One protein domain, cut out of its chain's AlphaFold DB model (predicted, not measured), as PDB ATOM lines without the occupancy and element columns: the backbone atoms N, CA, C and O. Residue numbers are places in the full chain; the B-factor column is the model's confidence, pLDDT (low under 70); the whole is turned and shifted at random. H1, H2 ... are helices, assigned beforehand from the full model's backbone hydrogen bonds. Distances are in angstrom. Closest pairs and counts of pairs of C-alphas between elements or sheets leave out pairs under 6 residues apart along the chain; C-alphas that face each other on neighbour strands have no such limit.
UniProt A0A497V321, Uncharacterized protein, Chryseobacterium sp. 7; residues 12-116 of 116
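AT A GLANCE: This is residues 12 to 116 of the 116 residues of an uncharacterized protein of Chryseobacterium sp. 7 (UniProt A0A497V321). Two helical hairpins, long H1 with short H2 and H3 with H4, join where the first halves of H1 and H4 touch at a steep angle; the far ends of H1 and H4 run out opposite ways and make the long axis. Residues 39 to 45 stick out at one end and residues 111 to 116 at the other, and a long link folds back from the end of H1 to H2. The printed part has 105 residues and four named helices, H1 to H4 in chain order, with no named strand: all helix. It is loose, with a radius of gyration of the C-alphas of 16.1 A and spans of 55 by 26 by 23 A.

HOW THE PARTS SIT: H1, residues 12 to 40, touches H2, residues 56 to 63, with residues 12 to 23 alone. This hairpin has a shallow tilt of 15 degrees, and its closest C-alphas, Ser 23 and Gly 56, are 4.8 A apart. H3, residues 69 to 85, and H4, residues 91 to 115, touch as a hairpin at a shallow tilt of 34 degrees, only just short of steep; their closest C-alphas, Leu 75 and Trp 102, are 6.3 A apart. Residues 16 to 25 of H1 touch residues 91 to 99 of H4 at a steep tilt of 60 degrees, opposite ways, closest at the C-alphas of Ser 21 and Ala 95, 5.0 A. The packing is mostly aligned, but only just: 2 of these 3 touching pairs have a shallow tilt. H2 and H4 are apart. In H1, H2, H3 and H4 every O i to N i+4 pair is within hydrogen-bond range.

IN THESE COORDINATES: H1 begins at C-alpha 12 (308.059, 287.291, 330.947) and is 42.5 A long. H2 measures 10.9 A and H3 24.6 A. H4, 36.2 A, ends at C-alpha 115 (280.285, 297.088, 327.944).

THE WHOLE: The C-alphas farthest apart, Phe 40 and Thr 115, are 55.8 A apart. The printed part has no cut. The link H1 to H2 is long; the other two are tight. The pLDDT is under 70 at residues 42 to 53, 87 to 88 and 114 to 116.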
ATOM      1  N   LYS A  12     309.202 287.490 330.043       94.62
ATOM      2  CA  LYS A  12     308.059 287.291 330.947       94.62
ATOM      3  C   LYS A  12     307.091 286.252 330.380       94.62
ATOM      4  O   LYS A  12     306.739 285.307 331.077       94.62
ATOM      5  N   GLU A  13     306.710 286.397 329.113       95.94
ATOM      6  CA  GLU A  13     305.792 285.471 328.437       95.94
ATOM      7  C   GLU A  13     306.394 284.066 328.345       95.94
ATOM      8  O   GLU A  13     305.730 283.086 328.675       95.94
ATOM      9  N   GLN A  14     307.682 283.965 328.001       96.12
ATOM     10  CA  GLN A  14     308.396 282.691 328.008       96.12
ATOM     11  C   GLN A  14     308.422 282.053 329.406       96.12
ATOM     12  O   GLN A  14     308.241 280.843 329.527       96.12
ATOM     13  N   GLY A  15     308.618 282.852 330.459       95.31
ATOM     14  CA  GLY A  15     308.563 282.386 331.844       95.31
ATOM     15  C   GLY A  15     307.198 281.798 332.210       95.31
ATOM     16  O   GLY A  15     307.137 280.702 332.759       95.31
ATOM     17  N   ILE A  16     306.112 282.476 331.833       96.69
ATOM     18  CA  ILE A  16     304.736 281.998 332.042       96.69
ATOM     19  C   ILE A  16     304.514 280.661 331.322       96.69
ATOM     20  O   ILE A  16     304.053 279.699 331.934       96.69
ATOM     21  N   ILE A  17     304.892 280.566 330.042       96.50
ATOM     22  CA  ILE A  17     304.748 279.336 329.247       96.50
ATOM     23  C   ILE A  17     305.527 278.176 329.880       96.50
ATOM     24  O   ILE A  17     305.016 277.059 329.954       96.50
ATOM     25  N   ASN A  18     306.742 278.432 330.365       95.25
ATOM     26  CA  ASN A  18     307.551 277.407 331.020       95.25
ATOM     27  C   ASN A  18     306.892 276.913 332.315       95.25
ATOM     28  O   ASN A  18     306.815 275.709 332.523       95.25
ATOM     29  N   ILE A  19     306.331 277.809 333.131       95.81
ATOM     30  CA  ILE A  19     305.611 277.430 334.356       95.81
ATOM     31  C   ILE A  19     304.370 276.580 334.036       95.81
ATOM     32  O   ILE A  19     304.122 275.575 334.707       95.81
ATOM     33  N   ILE A  20     303.618 276.932 332.987       95.19
ATOM     34  CA  ILE A  20     302.470 276.137 332.518       95.19
ATOM     35  C   ILE A  20     302.942 274.746 332.060       95.19
ATOM     36  O   ILE A  20     302.336 273.738 332.426       95.19
ATOM     37  N   SER A  21     304.038 274.681 331.296       94.69
ATOM     38  CA  SER A  21     304.653 273.427 330.839       94.69
ATOM     39  C   SER A  21     305.086 272.544 332.010       94.69
ATOM     40  O   SER A  21     304.780 271.351 332.024       94.69
ATOM     41  N   ASP A  22     305.737 273.122 333.017       93.38
ATOM     42  CA  ASP A  22     306.150 272.415 334.229       93.38
ATOM     43  C   ASP A  22     304.940 271.878 335.000       93.38
ATOM     44  O   ASP A  22     304.954 270.734 335.448       93.38
ATOM     45  N   SER A  23     303.852 272.650 335.077       91.94
ATOM     46  CA  SER A  23     302.595 272.212 335.699       91.94
ATOM     47  C   SER A  23     301.970 271.020 334.963       91.94
ATOM     48  O   SER A  23     301.487 270.079 335.589       91.94
ATOM     49  N   ILE A  24     302.019 271.009 333.626       91.94
ATOM     50  CA  ILE A  24     301.545 269.875 332.816       91.94
ATOM     51  C   ILE A  24     302.385 268.622 333.090       91.94
ATOM     52  O   ILE A  24     301.836 267.531 333.254       91.94
ATOM     53  N   LEU A  25     303.714 268.758 333.117       90.75
ATOM     54  CA  LEU A  25     304.618 267.640 333.391       90.75
ATOM     55  C   LEU A  25     304.408 267.090 334.799       90.75
ATOM     56  O   LEU A  25     304.308 265.873 334.959       90.75
ATOM     57  N   TYR A  26     304.284 267.979 335.784       88.38
ATOM     58  CA  TYR A  26     303.978 267.625 337.163       88.38
ATOM     59  C   TYR A  26     302.703 266.775 337.247       88.38
ATOM     60  O   TYR A  26     302.758 265.647 337.737       88.38
ATOM     61  N   ASN A  27     301.596 267.250 336.666       86.00
ATOM     62  CA  ASN A  27     300.316 266.535 336.671       86.00
ATOM     63  C   ASN A  27     300.419 265.151 336.017       86.00
ATOM     64  O   ASN A  27     299.926 264.166 336.560       86.00
ATOM     65  N   ARG A  28     301.115 265.041 334.879       87.25
ATOM     66  CA  ARG A  28     301.295 263.757 334.179       87.25
ATOM     67  C   ARG A  28     302.133 262.759 334.978       87.25
ATOM     68  O   ARG A  28     301.824 261.568 334.971       87.25
ATOM     69  N   ILE A  29     303.195 263.223 335.641       86.00
ATOM     70  CA  ILE A  29     304.032 262.375 336.503       86.00
ATOM     71  C   ILE A  29     303.216 261.907 337.708       86.00
ATOM     72  O   ILE A  29     303.205 260.710 337.994       86.00
ATOM     73  N   TYR A  30     302.503 262.828 338.360       82.81
ATOM     74  CA  TYR A  30     301.634 262.529 339.492       82.81
ATOM     75  C   TYR A  30     300.578 261.475 339.126       82.81
ATOM     76  O   TYR A  30     300.463 260.449 339.798       82.81
ATOM     77  N   ASP A  31     299.885 261.655 337.999       81.31
ATOM     78  CA  ASP A  31     298.906 260.692 337.495       81.31
ATOM     79  C   ASP A  31     299.520 259.317 337.213       81.31
ATOM     80  O   ASP A  31     298.962 258.294 337.616       81.31
ATOM     81  N   GLY A  32     300.681 259.273 336.555       83.31
ATOM     82  CA  GLY A  32     301.385 258.023 336.271       83.31
ATOM     83  C   GLY A  32     301.796 257.279 337.544       83.31
ATOM     84  O   GLY A  32     301.575 256.071 337.653       83.31
ATOM     85  N   MET A  33     302.342 257.998 338.530       82.69
ATOM     86  CA  MET A  33     302.699 257.436 339.835       82.69
ATOM     87  C   MET A  33     301.474 256.883 340.561       82.69
ATOM     88  O   MET A  33     301.507 255.746 341.029       82.69
ATOM     89  N   ARG A  34     300.375 257.642 340.584       80.44
ATOM     90  CA  ARG A  34     299.110 257.222 341.194       80.44
ATOM     91  C   ARG A  34     298.573 255.933 340.565       80.44
ATOM     92  O   ARG A  34     298.187 255.018 341.288       80.44
ATOM     93  N   VAL A  35     298.592 255.819 339.234       82.75
ATOM     94  CA  VAL A  35     298.162 254.598 338.522       82.75
ATOM     95  C   VAL A  35     299.029 253.395 338.895       82.75
ATOM     96  O   VAL A  35     298.494 252.327 339.188       82.75
ATOM     97  N   ILE A  36     300.356 253.562 338.911       83.31
ATOM     98  CA  ILE A  36     301.301 252.496 339.270       83.31
ATOM     99  C   ILE A  36     301.046 252.021 340.703       83.31
ATOM    100  O   ILE A  36     300.864 250.827 340.929       83.31
ATOM    101  N   LEU A  37     300.991 252.940 341.668       76.56
ATOM    102  CA  LEU A  37     300.803 252.599 343.079       76.56
ATOM    103  C   LEU A  37     299.464 251.892 343.323       76.56
ATOM    104  O   LEU A  37     299.434 250.862 343.999       76.56
ATOM    105  N   ASN A  38     298.387 252.367 342.692       75.38
ATOM    106  CA  ASN A  38     297.073 251.726 342.769       75.38
ATOM    107  C   ASN A  38     297.062 250.317 342.158       75.38
ATOM    108  O   ASN A  38     296.328 249.453 342.635       75.38
ATOM    109  N   ALA A  39     297.879 250.050 341.134       81.31
ATOM    110  CA  ALA A  39     297.991 248.716 340.546       81.31
ATOM    111  C   ALA A  39     298.692 247.710 341.478       81.31
ATOM    112  O   ALA A  39     298.363 246.524 341.450       81.31
ATOM    113  N   PHE A  40     299.640 248.165 342.307       80.06
ATOM    114  CA  PHE A  40     300.394 247.305 343.226       80.06
ATOM    115  C   PHE A  40     299.747 247.158 344.613       80.06
ATOM    116  O   PHE A  40     299.976 246.143 345.272       80.06
ATOM    117  N   ASN A  41     298.936 248.122 345.060       73.19
ATOM    118  CA  ASN A  41     298.201 248.040 346.324       73.19
ATOM    119  C   ASN A  41     296.871 248.829 346.274       73.19
ATOM    120  O   ASN A  41     296.809 249.960 346.757       73.19
ATOM    121  N   PRO A  42     295.786 248.248 345.730       67.06
ATOM    122  CA  PRO A  42     294.516 248.948 345.496       67.06
ATOM    123  C   PRO A  42     293.691 249.265 346.763       67.06
ATOM    124  O   PRO A  42     292.543 249.684 346.640       67.06
ATOM    125  N   LEU A  43     294.215 249.032 347.976       55.09
ATOM    126  CA  LEU A  43     293.430 249.015 349.224       55.09
ATOM    127  C   LEU A  43     293.848 250.031 350.298       55.09
ATOM    128  O   LEU A  43     293.511 249.851 351.467       55.09
ATOM    129  N   GLN A  44     294.510 251.127 349.941       54.38
ATOM    130  CA  GLN A  44     294.613 252.272 350.850       54.38
ATOM    131  C   GLN A  44     294.034 253.511 350.178       54.38
ATOM    132  O   GLN A  44     294.250 253.743 348.995       54.38
ATOM    133  N   SER A  45     293.233 254.261 350.931       57.88
ATOM    134  CA  SER A  45     292.882 255.646 350.632       57.88
ATOM    135  C   SER A  45     294.142 256.391 350.189       57.88
ATOM    136  O   SER A  45     295.088 256.455 350.966       57.88
ATOM    137  N   ASP A  46     294.144 256.836 348.933       55.72
ATOM    138  CA  ASP A  46     295.202 257.575 348.233       55.72
ATOM    139  C   ASP A  46     296.645 257.290 348.724       55.72
ATOM    140  O   ASP A  46     297.218 258.055 349.497       55.72
ATOM    141  N   PRO A  47     297.290 256.186 348.293       51.62
ATOM    142  CA  PRO A  47     298.646 255.834 348.734       51.62
ATOM    143  C   PRO A  47     299.719 256.803 348.203       51.62
ATOM    144  O   PRO A  47     300.907 256.629 348.475       51.62
ATOM    145  N   CYS A  48     299.306 257.802 347.425       50.38
ATOM    146  CA  CYS A  48     300.142 258.828 346.841       50.38
ATOM    147  C   CYS A  48     299.766 260.207 347.398       50.38
ATOM    148  O   CYS A  48     299.730 261.175 346.646       50.38
ATOM    149  N   ASP A  49     299.552 260.307 348.714       52.88
ATOM    150  CA  ASP A  49     299.537 261.575 349.463       52.88
ATOM    151  C   ASP A  49     300.965 262.162 349.536       52.88
ATOM    152  O   ASP A  49     301.537 262.470 350.581       52.88
ATOM    153  N   ILE A  50     301.620 262.222 348.377       54.38
ATOM    154  CA  ILE A  50     302.830 262.991 348.179       54.38
ATOM    155  C   ILE A  50     302.331 264.434 348.159       54.38
ATOM    156  O   ILE A  50     301.942 264.934 347.107       54.38
ATOM    157  N   GLU A  51     302.295 265.073 349.333       53.16
ATOM    158  CA  GLU A  51     302.017 266.504 349.523       53.16
ATOM    159  C   GLU A  51     303.090 267.362 348.819       53.16
ATOM    160  O   GLU A  51     303.886 268.071 349.431       53.16
ATOM    161  N   ILE A  52     303.148 267.305 347.494       55.84
ATOM    162  CA  ILE A  52     303.872 268.261 346.672       55.84
ATOM    163  C   ILE A  52     302.794 269.135 346.042       55.84
ATOM    164  O   ILE A  52     302.344 268.929 344.923       55.84
ATOM    165  N   ASN A  53     302.330 270.131 346.790       62.03
ATOM    166  CA  ASN A  53     301.396 271.123 346.264       62.03
ATOM    167  C   ASN A  53     302.146 272.079 345.325       62.03
ATOM    168  O   ASN A  53     302.468 273.212 345.688       62.03
ATOM    169  N   TYR A  54     302.478 271.613 344.118       74.19
ATOM    170  CA  TYR A  54     303.038 272.478 343.090       74.19
ATOM    171  C   TYR A  54     301.940 273.377 342.518       74.19
ATOM    172  O   TYR A  54     301.105 272.961 341.720       74.19
ATOM    173  N   LYS A  55     301.973 274.649 342.915       80.44
ATOM    174  CA  LYS A  55     301.038 275.706 342.505       80.44
ATOM    175  C   LYS A  55     301.362 276.275 341.115       80.44
ATOM    176  O   LYS A  55     301.406 277.486 340.929       80.44
ATOM    177  N   GLY A  56     301.652 275.418 340.133       85.62
ATOM    178  CA  GLY A  56     302.135 275.840 338.811       85.62
ATOM    179  C   GLY A  56     301.197 276.825 338.107       85.62
ATOM    180  O   GLY A  56     301.618 277.910 337.712       85.62
ATOM    181  N   VAL A  57     299.910 276.485 338.010       89.69
ATOM    182  CA  VAL A  57     298.890 277.345 337.382       89.69
ATOM    183  C   VAL A  57     298.722 278.664 338.135       89.69
ATOM    184  O   VAL A  57     298.806 279.725 337.519       89.69
ATOM    185  N   GLU A  58     298.574 278.618 339.461       90.00
ATOM    186  CA  GLU A  58     298.459 279.826 340.290       90.00
ATOM    187  C   GLU A  58     299.676 280.751 340.118       90.00
ATOM    188  O   GLU A  58     299.519 281.961 339.972       90.00
ATOM    189  N   ASN A  59     300.892 280.192 340.073       90.31
ATOM    190  CA  ASN A  59     302.122 280.955 339.856       90.31
ATOM    191  C   ASN A  59     302.136 281.638 338.482       90.31
ATOM    192  O   ASN A  59     302.562 282.788 338.368       90.31
ATOM    193  N   ALA A  60     301.668 280.950 337.435       94.19
ATOM    194  CA  ALA A  60     301.556 281.527 336.099       94.19
ATOM    195  C   ALA A  60     300.570 282.707 336.082       94.19
ATOM    196  O   ALA A  60     300.903 283.770 335.557       94.19
ATOM    197  N   LEU A  61     299.400 282.546 336.706       93.88
ATOM    198  CA  LEU A  61     298.375 283.592 336.804       93.88
ATOM    199  C   LEU A  61     298.849 284.790 337.637       93.88
ATOM    200  O   LEU A  61     298.614 285.934 337.247       93.88
ATOM    201  N   MET A  62     299.593 284.545 338.719       91.75
ATOM    202  CA  MET A  62     300.204 285.600 339.530       91.75
ATOM    203  C   MET A  62     301.198 286.433 338.712       91.75
ATOM    204  O   MET A  62     301.168 287.656 338.770       91.75
ATOM    205  N   ILE A  63     302.055 285.796 337.907       93.38
ATOM    206  CA  ILE A  63     303.013 286.511 337.045       93.38
ATOM    207  C   ILE A  63     302.296 287.283 335.933       93.38
ATOM    208  O   ILE A  63     302.798 288.305 335.470       93.38
ATOM    209  N   MET A  64     301.128 286.817 335.492       94.12
ATOM    210  CA  MET A  64     300.283 287.532 334.534       94.12
ATOM    211  C   MET A  64     299.551 288.740 335.137       94.12
ATOM    212  O   MET A  64     298.875 289.439 334.386       94.12
ATOM    213  N   ASP A  65     299.720 289.013 336.437       92.00
ATOM    214  CA  ASP A  65     299.085 290.120 337.159       92.00
ATOM    215  C   ASP A  65     297.540 290.066 337.081       92.00
ATOM    216  O   ASP A  65     296.867 291.084 336.914       92.00
ATOM    217  N   ILE A  66     296.960 288.858 337.158       91.56
ATOM    218  CA  ILE A  66     295.504 288.652 337.162       91.56
ATOM    219  C   ILE A  66     294.969 288.774 338.594       91.56
ATOM    220  O   ILE A  66     295.181 287.885 339.414       91.56
ATOM    221  N   GLU A  67     294.264 289.869 338.883       86.12
ATOM    222  CA  GLU A  67     293.675 290.151 340.209       86.12
ATOM    223  C   GLU A  67     292.177 289.807 340.312       86.12
ATOM    224  O   GLU A  67     291.630 289.714 341.407       86.12
ATOM    225  N   ASP A  68     291.490 289.666 339.178       92.50
ATOM    226  CA  ASP A  68     290.052 289.391 339.132       92.50
ATOM    227  C   ASP A  68     289.796 287.894 339.373       92.50
ATOM    228  O   ASP A  68     290.205 287.062 338.564       92.50
ATOM    229  N   GLU A  69     289.156 287.556 340.497       91.62
ATOM    230  CA  GLU A  69     288.944 286.162 340.918       91.62
ATOM    231  C   GLU A  69     288.050 285.378 339.944       91.62
ATOM    232  O   GLU A  69     288.350 284.222 339.652       91.62
ATOM    233  N   ASP A  70     287.023 286.009 339.356       91.94
ATOM    234  CA  ASP A  70     286.170 285.348 338.359       91.94
ATOM    235  C   ASP A  70     286.989 285.018 337.103       91.94
ATOM    236  O   ASP A  70     286.889 283.929 336.532       91.94
ATOM    237  N   LEU A  71     287.827 285.955 336.644       93.88
ATOM    238  CA  LEU A  71     288.730 285.708 335.522       93.88
ATOM    239  C   LEU A  71     289.723 284.591 335.856       93.88
ATOM    240  O   LEU A  71     289.944 283.710 335.029       93.88
ATOM    241  N   LYS A  72     290.303 284.614 337.055       94.12
ATOM    242  CA  LYS A  72     291.262 283.611 337.518       94.12
ATOM    243  C   LYS A  72     290.654 282.207 337.505       94.12
ATOM    244  O   LYS A  72     291.219 281.327 336.857       94.12
ATOM    245  N   GLU A  73     289.477 282.026 338.105       93.56
ATOM    246  CA  GLU A  73     288.748 280.749 338.114       93.56
ATOM    247  C   GLU A  73     288.480 280.253 336.683       93.56
ATOM    248  O   GLU A  73     288.743 279.100 336.342       93.56
ATOM    249  N   ASN A  74     288.042 281.142 335.786       94.62
ATOM    250  CA  ASN A  74     287.789 280.776 334.393       94.62
ATOM    251  C   ASN A  74     289.058 280.337 333.637       94.62
ATOM    252  O   ASN A  74     288.994 279.441 332.788       94.62
ATOM    253  N   LEU A  75     290.211 280.950 333.920       96.00
ATOM    254  CA  LEU A  75     291.487 280.564 333.312       96.00
ATOM    255  C   LEU A  75     291.977 279.208 333.838       96.00
ATOM    256  O   LEU A  75     292.480 278.403 333.046       96.00
ATOM    257  N   GLU A  76     291.785 278.925 335.127       93.56
ATOM    258  CA  GLU A  76     292.070 277.619 335.735       93.56
ATOM    259  C   GLU A  76     291.203 276.516 335.106       93.56
ATOM    260  O   GLU A  76     291.734 275.519 334.609       93.56
ATOM    261  N   LEU A  77     289.892 276.740 334.977       92.38
ATOM    262  CA  LEU A  77     288.978 275.810 334.298       92.38
ATOM    263  C   LEU A  77     289.380 275.553 332.837       92.38
ATOM    264  O   LEU A  77     289.295 274.427 332.330       92.38
ATOM    265  N   LEU A  78     289.839 276.592 332.134       92.62
ATOM    266  CA  LEU A  78     290.306 276.465 330.756       92.62
ATOM    267  C   LEU A  78     291.583 275.618 330.657       92.62
ATOM    268  O   LEU A  78     291.741 274.839 329.711       92.62
ATOM    269  N   TYR A  79     292.481 275.754 331.631       92.75
ATOM    270  CA  TYR A  79     293.675 274.925 331.745       92.75
ATOM    271  C   TYR A  79     293.310 273.456 331.973       92.75
ATOM    272  O   TYR A  79     293.755 272.595 331.208       92.75
ATOM    273  N   GLU A  80     292.446 273.167 332.949       89.31
ATOM    274  CA  GLU A  80     292.009 271.800 333.256       89.31
ATOM    275  C   GLU A  80     291.393 271.121 332.029       89.31
ATOM    276  O   GLU A  80     291.801 270.024 331.634       89.31
ATOM    277  N   LYS A  81     290.483 271.816 331.336       88.50
ATOM    278  CA  LYS A  81     289.852 271.328 330.101       88.50
ATOM    279  C   LYS A  81     290.876 270.960 329.020       88.50
ATOM    280  O   LYS A  81     290.706 269.960 328.311       88.50
ATOM    281  N   ASN A  82     291.928 271.761 328.863       85.50
ATOM    282  CA  ASN A  82     292.974 271.508 327.875       85.50
ATOM    283  C   ASN A  82     293.844 270.300 328.251       85.50
ATOM    284  O   ASN A  82     294.181 269.503 327.375       85.50
ATOM    285  N   ILE A  83     294.154 270.109 329.535       83.56
ATOM    286  CA  ILE A  83     294.944 268.955 329.982       83.56
ATOM    287  C   ILE A  83     294.221 267.637 329.731       83.56
ATOM    288  O   ILE A  83     294.820 266.720 329.164       83.56
ATOM    289  N   PHE A  84     292.939 267.542 330.089       73.56
ATOM    290  CA  PHE A  84     292.183 266.300 329.917       73.56
ATOM    291  C   PHE A  84     291.972 265.921 328.448       73.56
ATOM    292  O   PHE A  84     291.915 264.739 328.113       73.56
ATOM    293  N   SER A  85     291.871 266.907 327.554       71.62
ATOM    294  CA  SER A  85     291.579 266.665 326.136       71.62
ATOM    295  C   SER A  85     292.816 266.387 325.274       71.62
ATOM    296  O   SER A  85     292.672 265.836 324.182       71.62
ATOM    297  N   ARG A  86     294.025 266.738 325.737       74.50
ATOM    298  CA  ARG A  86     295.264 266.721 324.927       74.50
ATOM    299  C   ARG A  86     296.432 266.005 325.612       74.50
ATOM    300  O   ARG A  86     297.594 266.403 325.508       74.50
ATOM    301  N   THR A  87     296.135 264.917 326.313       64.69
ATOM    302  CA  THR A  87     297.083 264.172 327.165       64.69
ATOM    303  C   THR A  87     298.338 263.657 326.446       64.69
ATOM    304  O   THR A  87     299.362 263.462 327.097       64.69
ATOM    305  N   LEU A  88     298.301 263.491 325.119       68.00
ATOM    306  CA  LEU A  88     299.425 262.990 324.312       68.00
ATOM    307  C   LEU A  88     300.289 264.085 323.664       68.00
ATOM    308  O   LEU A  88     301.332 263.773 323.090       68.00
ATOM    309  N   GLU A  89     299.899 265.360 323.740       79.12
ATOM    310  CA  GLU A  89     300.691 266.451 323.159       79.12
ATOM    311  C   GLU A  89     301.966 266.721 323.970       79.12
ATOM    312  O   GLU A  89     302.024 266.483 325.181       79.12
ATOM    313  N   ASN A  90     303.003 267.254 323.318       89.00
ATOM    314  CA  ASN A  90     304.201 267.725 324.010       89.00
ATOM    315  C   ASN A  90     303.822 268.833 325.015       89.00
ATOM    316  O   ASN A  90     303.096 269.761 324.659       89.00
ATOM    317  N   ALA A  91     304.325 268.751 326.252       91.38
ATOM    318  CA  ALA A  91     303.941 269.664 327.333       91.38
ATOM    319  C   ALA A  91     304.169 271.142 326.982       91.38
ATOM    320  O   ALA A  91     303.312 271.973 327.261       91.38
ATOM    321  N   TYR A  92     305.264 271.457 326.288       92.50
ATOM    322  CA  TYR A  92     305.568 272.820 325.866       92.50
ATOM    323  C   TYR A  92     304.601 273.332 324.788       92.50
ATOM    324  O   TYR A  92     304.152 274.474 324.834       92.50
ATOM    325  N   GLN A  93     304.235 272.484 323.822       91.56
ATOM    326  CA  GLN A  93     303.264 272.852 322.783       91.56
ATOM    327  C   GLN A  93     301.866 273.066 323.369       91.56
ATOM    328  O   GLN A  93     301.183 274.025 323.006       91.56
ATOM    329  N   LEU A  94     301.471 272.211 324.313       92.50
ATOM    330  CA  LEU A  94     300.222 272.366 325.044       92.50
ATOM    331  C   LEU A  94     300.235 273.648 325.890       92.50
ATOM    332  O   LEU A  94     299.270 274.407 325.859       92.50
ATOM    333  N   ALA A  95     301.350 273.943 326.563       94.69
ATOM    334  CA  ALA A  95     301.525 275.178 327.320       94.69
ATOM    335  C   ALA A  95     301.399 276.428 326.440       94.69
ATOM    336  O   ALA A  95     300.701 277.367 326.815       94.69
ATOM    337  N   LEU A  96     302.003 276.425 325.245       93.81
ATOM    338  CA  LEU A  96     301.826 277.497 324.261       93.81
ATOM    339  C   LEU A  96     300.357 277.664 323.862       93.81
ATOM    340  O   LEU A  96     299.854 278.785 323.837       93.81
ATOM    341  N   SER A  97     299.662 276.561 323.561       92.69
ATOM    342  CA  SER A  97     298.240 276.598 323.200       92.69
ATOM    343  C   SER A  97     297.398 277.207 324.319       92.69
ATOM    344  O   SER A  97     296.593 278.094 324.047       92.69
ATOM    345  N   ILE A  98     297.601 276.760 325.561       94.31
ATOM    346  CA  ILE A  98     296.888 277.271 326.738       94.31
ATOM    347  C   ILE A  98     297.181 278.756 326.930       94.31
ATOM    348  O   ILE A  98     296.253 279.545 327.070       94.31
ATOM    349  N   TYR A  99     298.452 279.155 326.877       95.81
ATOM    350  CA  TYR A  99     298.855 280.545 327.047       95.81
ATOM    351  C   TYR A  99     298.174 281.476 326.032       95.81
ATOM    352  O   TYR A  99     297.605 282.503 326.404       95.81
ATOM    353  N   PHE A 100     298.166 281.113 324.748       94.62
ATOM    354  CA  PHE A 100     297.493 281.924 323.731       94.62
ATOM    355  C   PHE A 100     295.966 281.912 323.872       94.62
ATOM    356  O   PHE A 100     295.319 282.921 323.579       94.62
ATOM    357  N   GLU A 101     295.378 280.810 324.335       94.31
ATOM    358  CA  GLU A 101     293.944 280.738 324.626       94.31
ATOM    359  C   GLU A 101     293.569 281.631 325.817       94.31
ATOM    360  O   GLU A 101     292.597 282.381 325.731       94.31
ATOM    361  N   TRP A 102     294.392 281.648 326.869       96.06
ATOM    362  CA  TRP A 102     294.270 282.569 327.998       96.06
ATOM    363  C   TRP A 102     294.341 284.027 327.554       96.06
ATOM    364  O   TRP A 102     293.451 284.801 327.891       96.06
ATOM    365  N   LEU A 103     295.334 284.412 326.743       95.44
ATOM    366  CA  LEU A 103     295.429 285.784 326.227       95.44
ATOM    367  C   LEU A 103     294.167 286.210 325.468       95.44
ATOM    368  O   LEU A 103     293.700 287.343 325.613       95.44
ATOM    369  N   LYS A 104     293.609 285.306 324.655       94.44
ATOM    370  CA  LYS A 104     292.359 285.560 323.937       94.44
ATOM    371  C   LYS A 104     291.194 285.738 324.913       94.44
ATOM    372  O   LYS A 104     290.468 286.722 324.802       94.44
ATOM    373  N   TYR A 105     291.055 284.833 325.879       95.38
ATOM    374  CA  TYR A 105     289.984 284.876 326.871       95.38
ATOM    375  C   TYR A 105     290.039 286.147 327.730       95.38
ATOM    376  O   TYR A 105     289.030 286.826 327.881       95.38
ATOM    377  N   ILE A 106     291.223 286.521 328.222       94.81
ATOM    378  CA  ILE A 106     291.449 287.745 329.009       94.81
ATOM    379  C   ILE A 106     290.994 288.978 328.225       94.81
ATOM    380  O   ILE A 106     290.295 289.847 328.751       94.81
ATOM    381  N   LYS A 107     291.371 289.054 326.945       93.12
ATOM    382  CA  LYS A 107     290.968 290.160 326.076       93.12
ATOM    383  C   LYS A 107     289.446 290.234 325.943       93.12
ATOM    384  O   LYS A 107     288.890 291.321 326.091       93.12
ATOM    385  N   ASP A 108     288.795 289.106 325.676       92.12
ATOM    386  CA  ASP A 108     287.343 289.038 325.499       92.12
ATOM    387  C   ASP A 108     286.609 289.401 326.805       92.12
ATOM    388  O   ASP A 108     285.703 290.235 326.787       92.12
ATOM    389  N   PHE A 109     287.073 288.889 327.950       92.12
ATOM    390  CA  PHE A 109     286.525 289.180 329.279       92.12
ATOM    391  C   PHE A 109     286.500 290.684 329.586       92.12
ATOM    392  O   PHE A 109     285.454 291.240 329.932       92.12
ATOM    393  N   TYR A 110     287.626 291.383 329.403       88.25
ATOM    394  CA  TYR A 110     287.693 292.823 329.672       88.25
ATOM    395  C   TYR A 110     286.938 293.677 328.646       88.25
ATOM    396  O   TYR A 110     286.528 294.790 328.978       88.25
ATOM    397  N   ILE A 111     286.741 293.191 327.416       88.25
ATOM    398  CA  ILE A 111     285.855 293.854 326.449       88.25
ATOM    399  C   ILE A 111     284.411 293.773 326.948       88.25
ATOM    400  O   ILE A 111     283.756 294.807 327.055       88.25
ATOM    401  N   THR A 112     283.941 292.580 327.315       83.62
ATOM    402  CA  THR A 112     282.567 292.366 327.789       83.62
ATOM    403  C   THR A 112     282.287 293.111 329.095       83.62
ATOM    404  O   THR A 112     281.255 293.773 329.206       83.62
ATOM    405  N   LYS A 113     283.223 293.092 330.051       79.50
ATOM    406  CA  LYS A 113     283.081 293.790 331.339       79.50
ATOM    407  C   LYS A 113     283.021 295.315 331.197       79.50
ATOM    408  O   LYS A 113     282.360 295.965 331.990       79.50
ATOM    409  N   LYS A 114     283.680 295.899 330.188       67.44
ATOM    410  CA  LYS A 114     283.594 297.347 329.896       67.44
ATOM    411  C   LYS A 114     282.277 297.768 329.244       67.44
ATOM    412  O   LYS A 114     281.967 298.955 329.241       67.44
ATOM    413  N   THR A 115     281.565 296.832 328.624       60.06
ATOM    414  CA  THR A 115     280.285 297.088 327.944       60.06
ATOM    415  C   THR A 115     279.055 296.810 328.811       60.06
ATOM    416  O   THR A 115     277.950 297.116 328.369       60.06
ATOM    417  N   ALA A 116     279.247 296.221 329.993       55.59
ATOM    418  CA  ALA A 116     278.219 295.976 331.006       55.59
ATOM    419  C   ALA A 116     278.145 297.145 331.998       55.59
ATOM    420  O   ALA A 116     277.019 297.447 332.448       55.59
TER     421      ALA A 116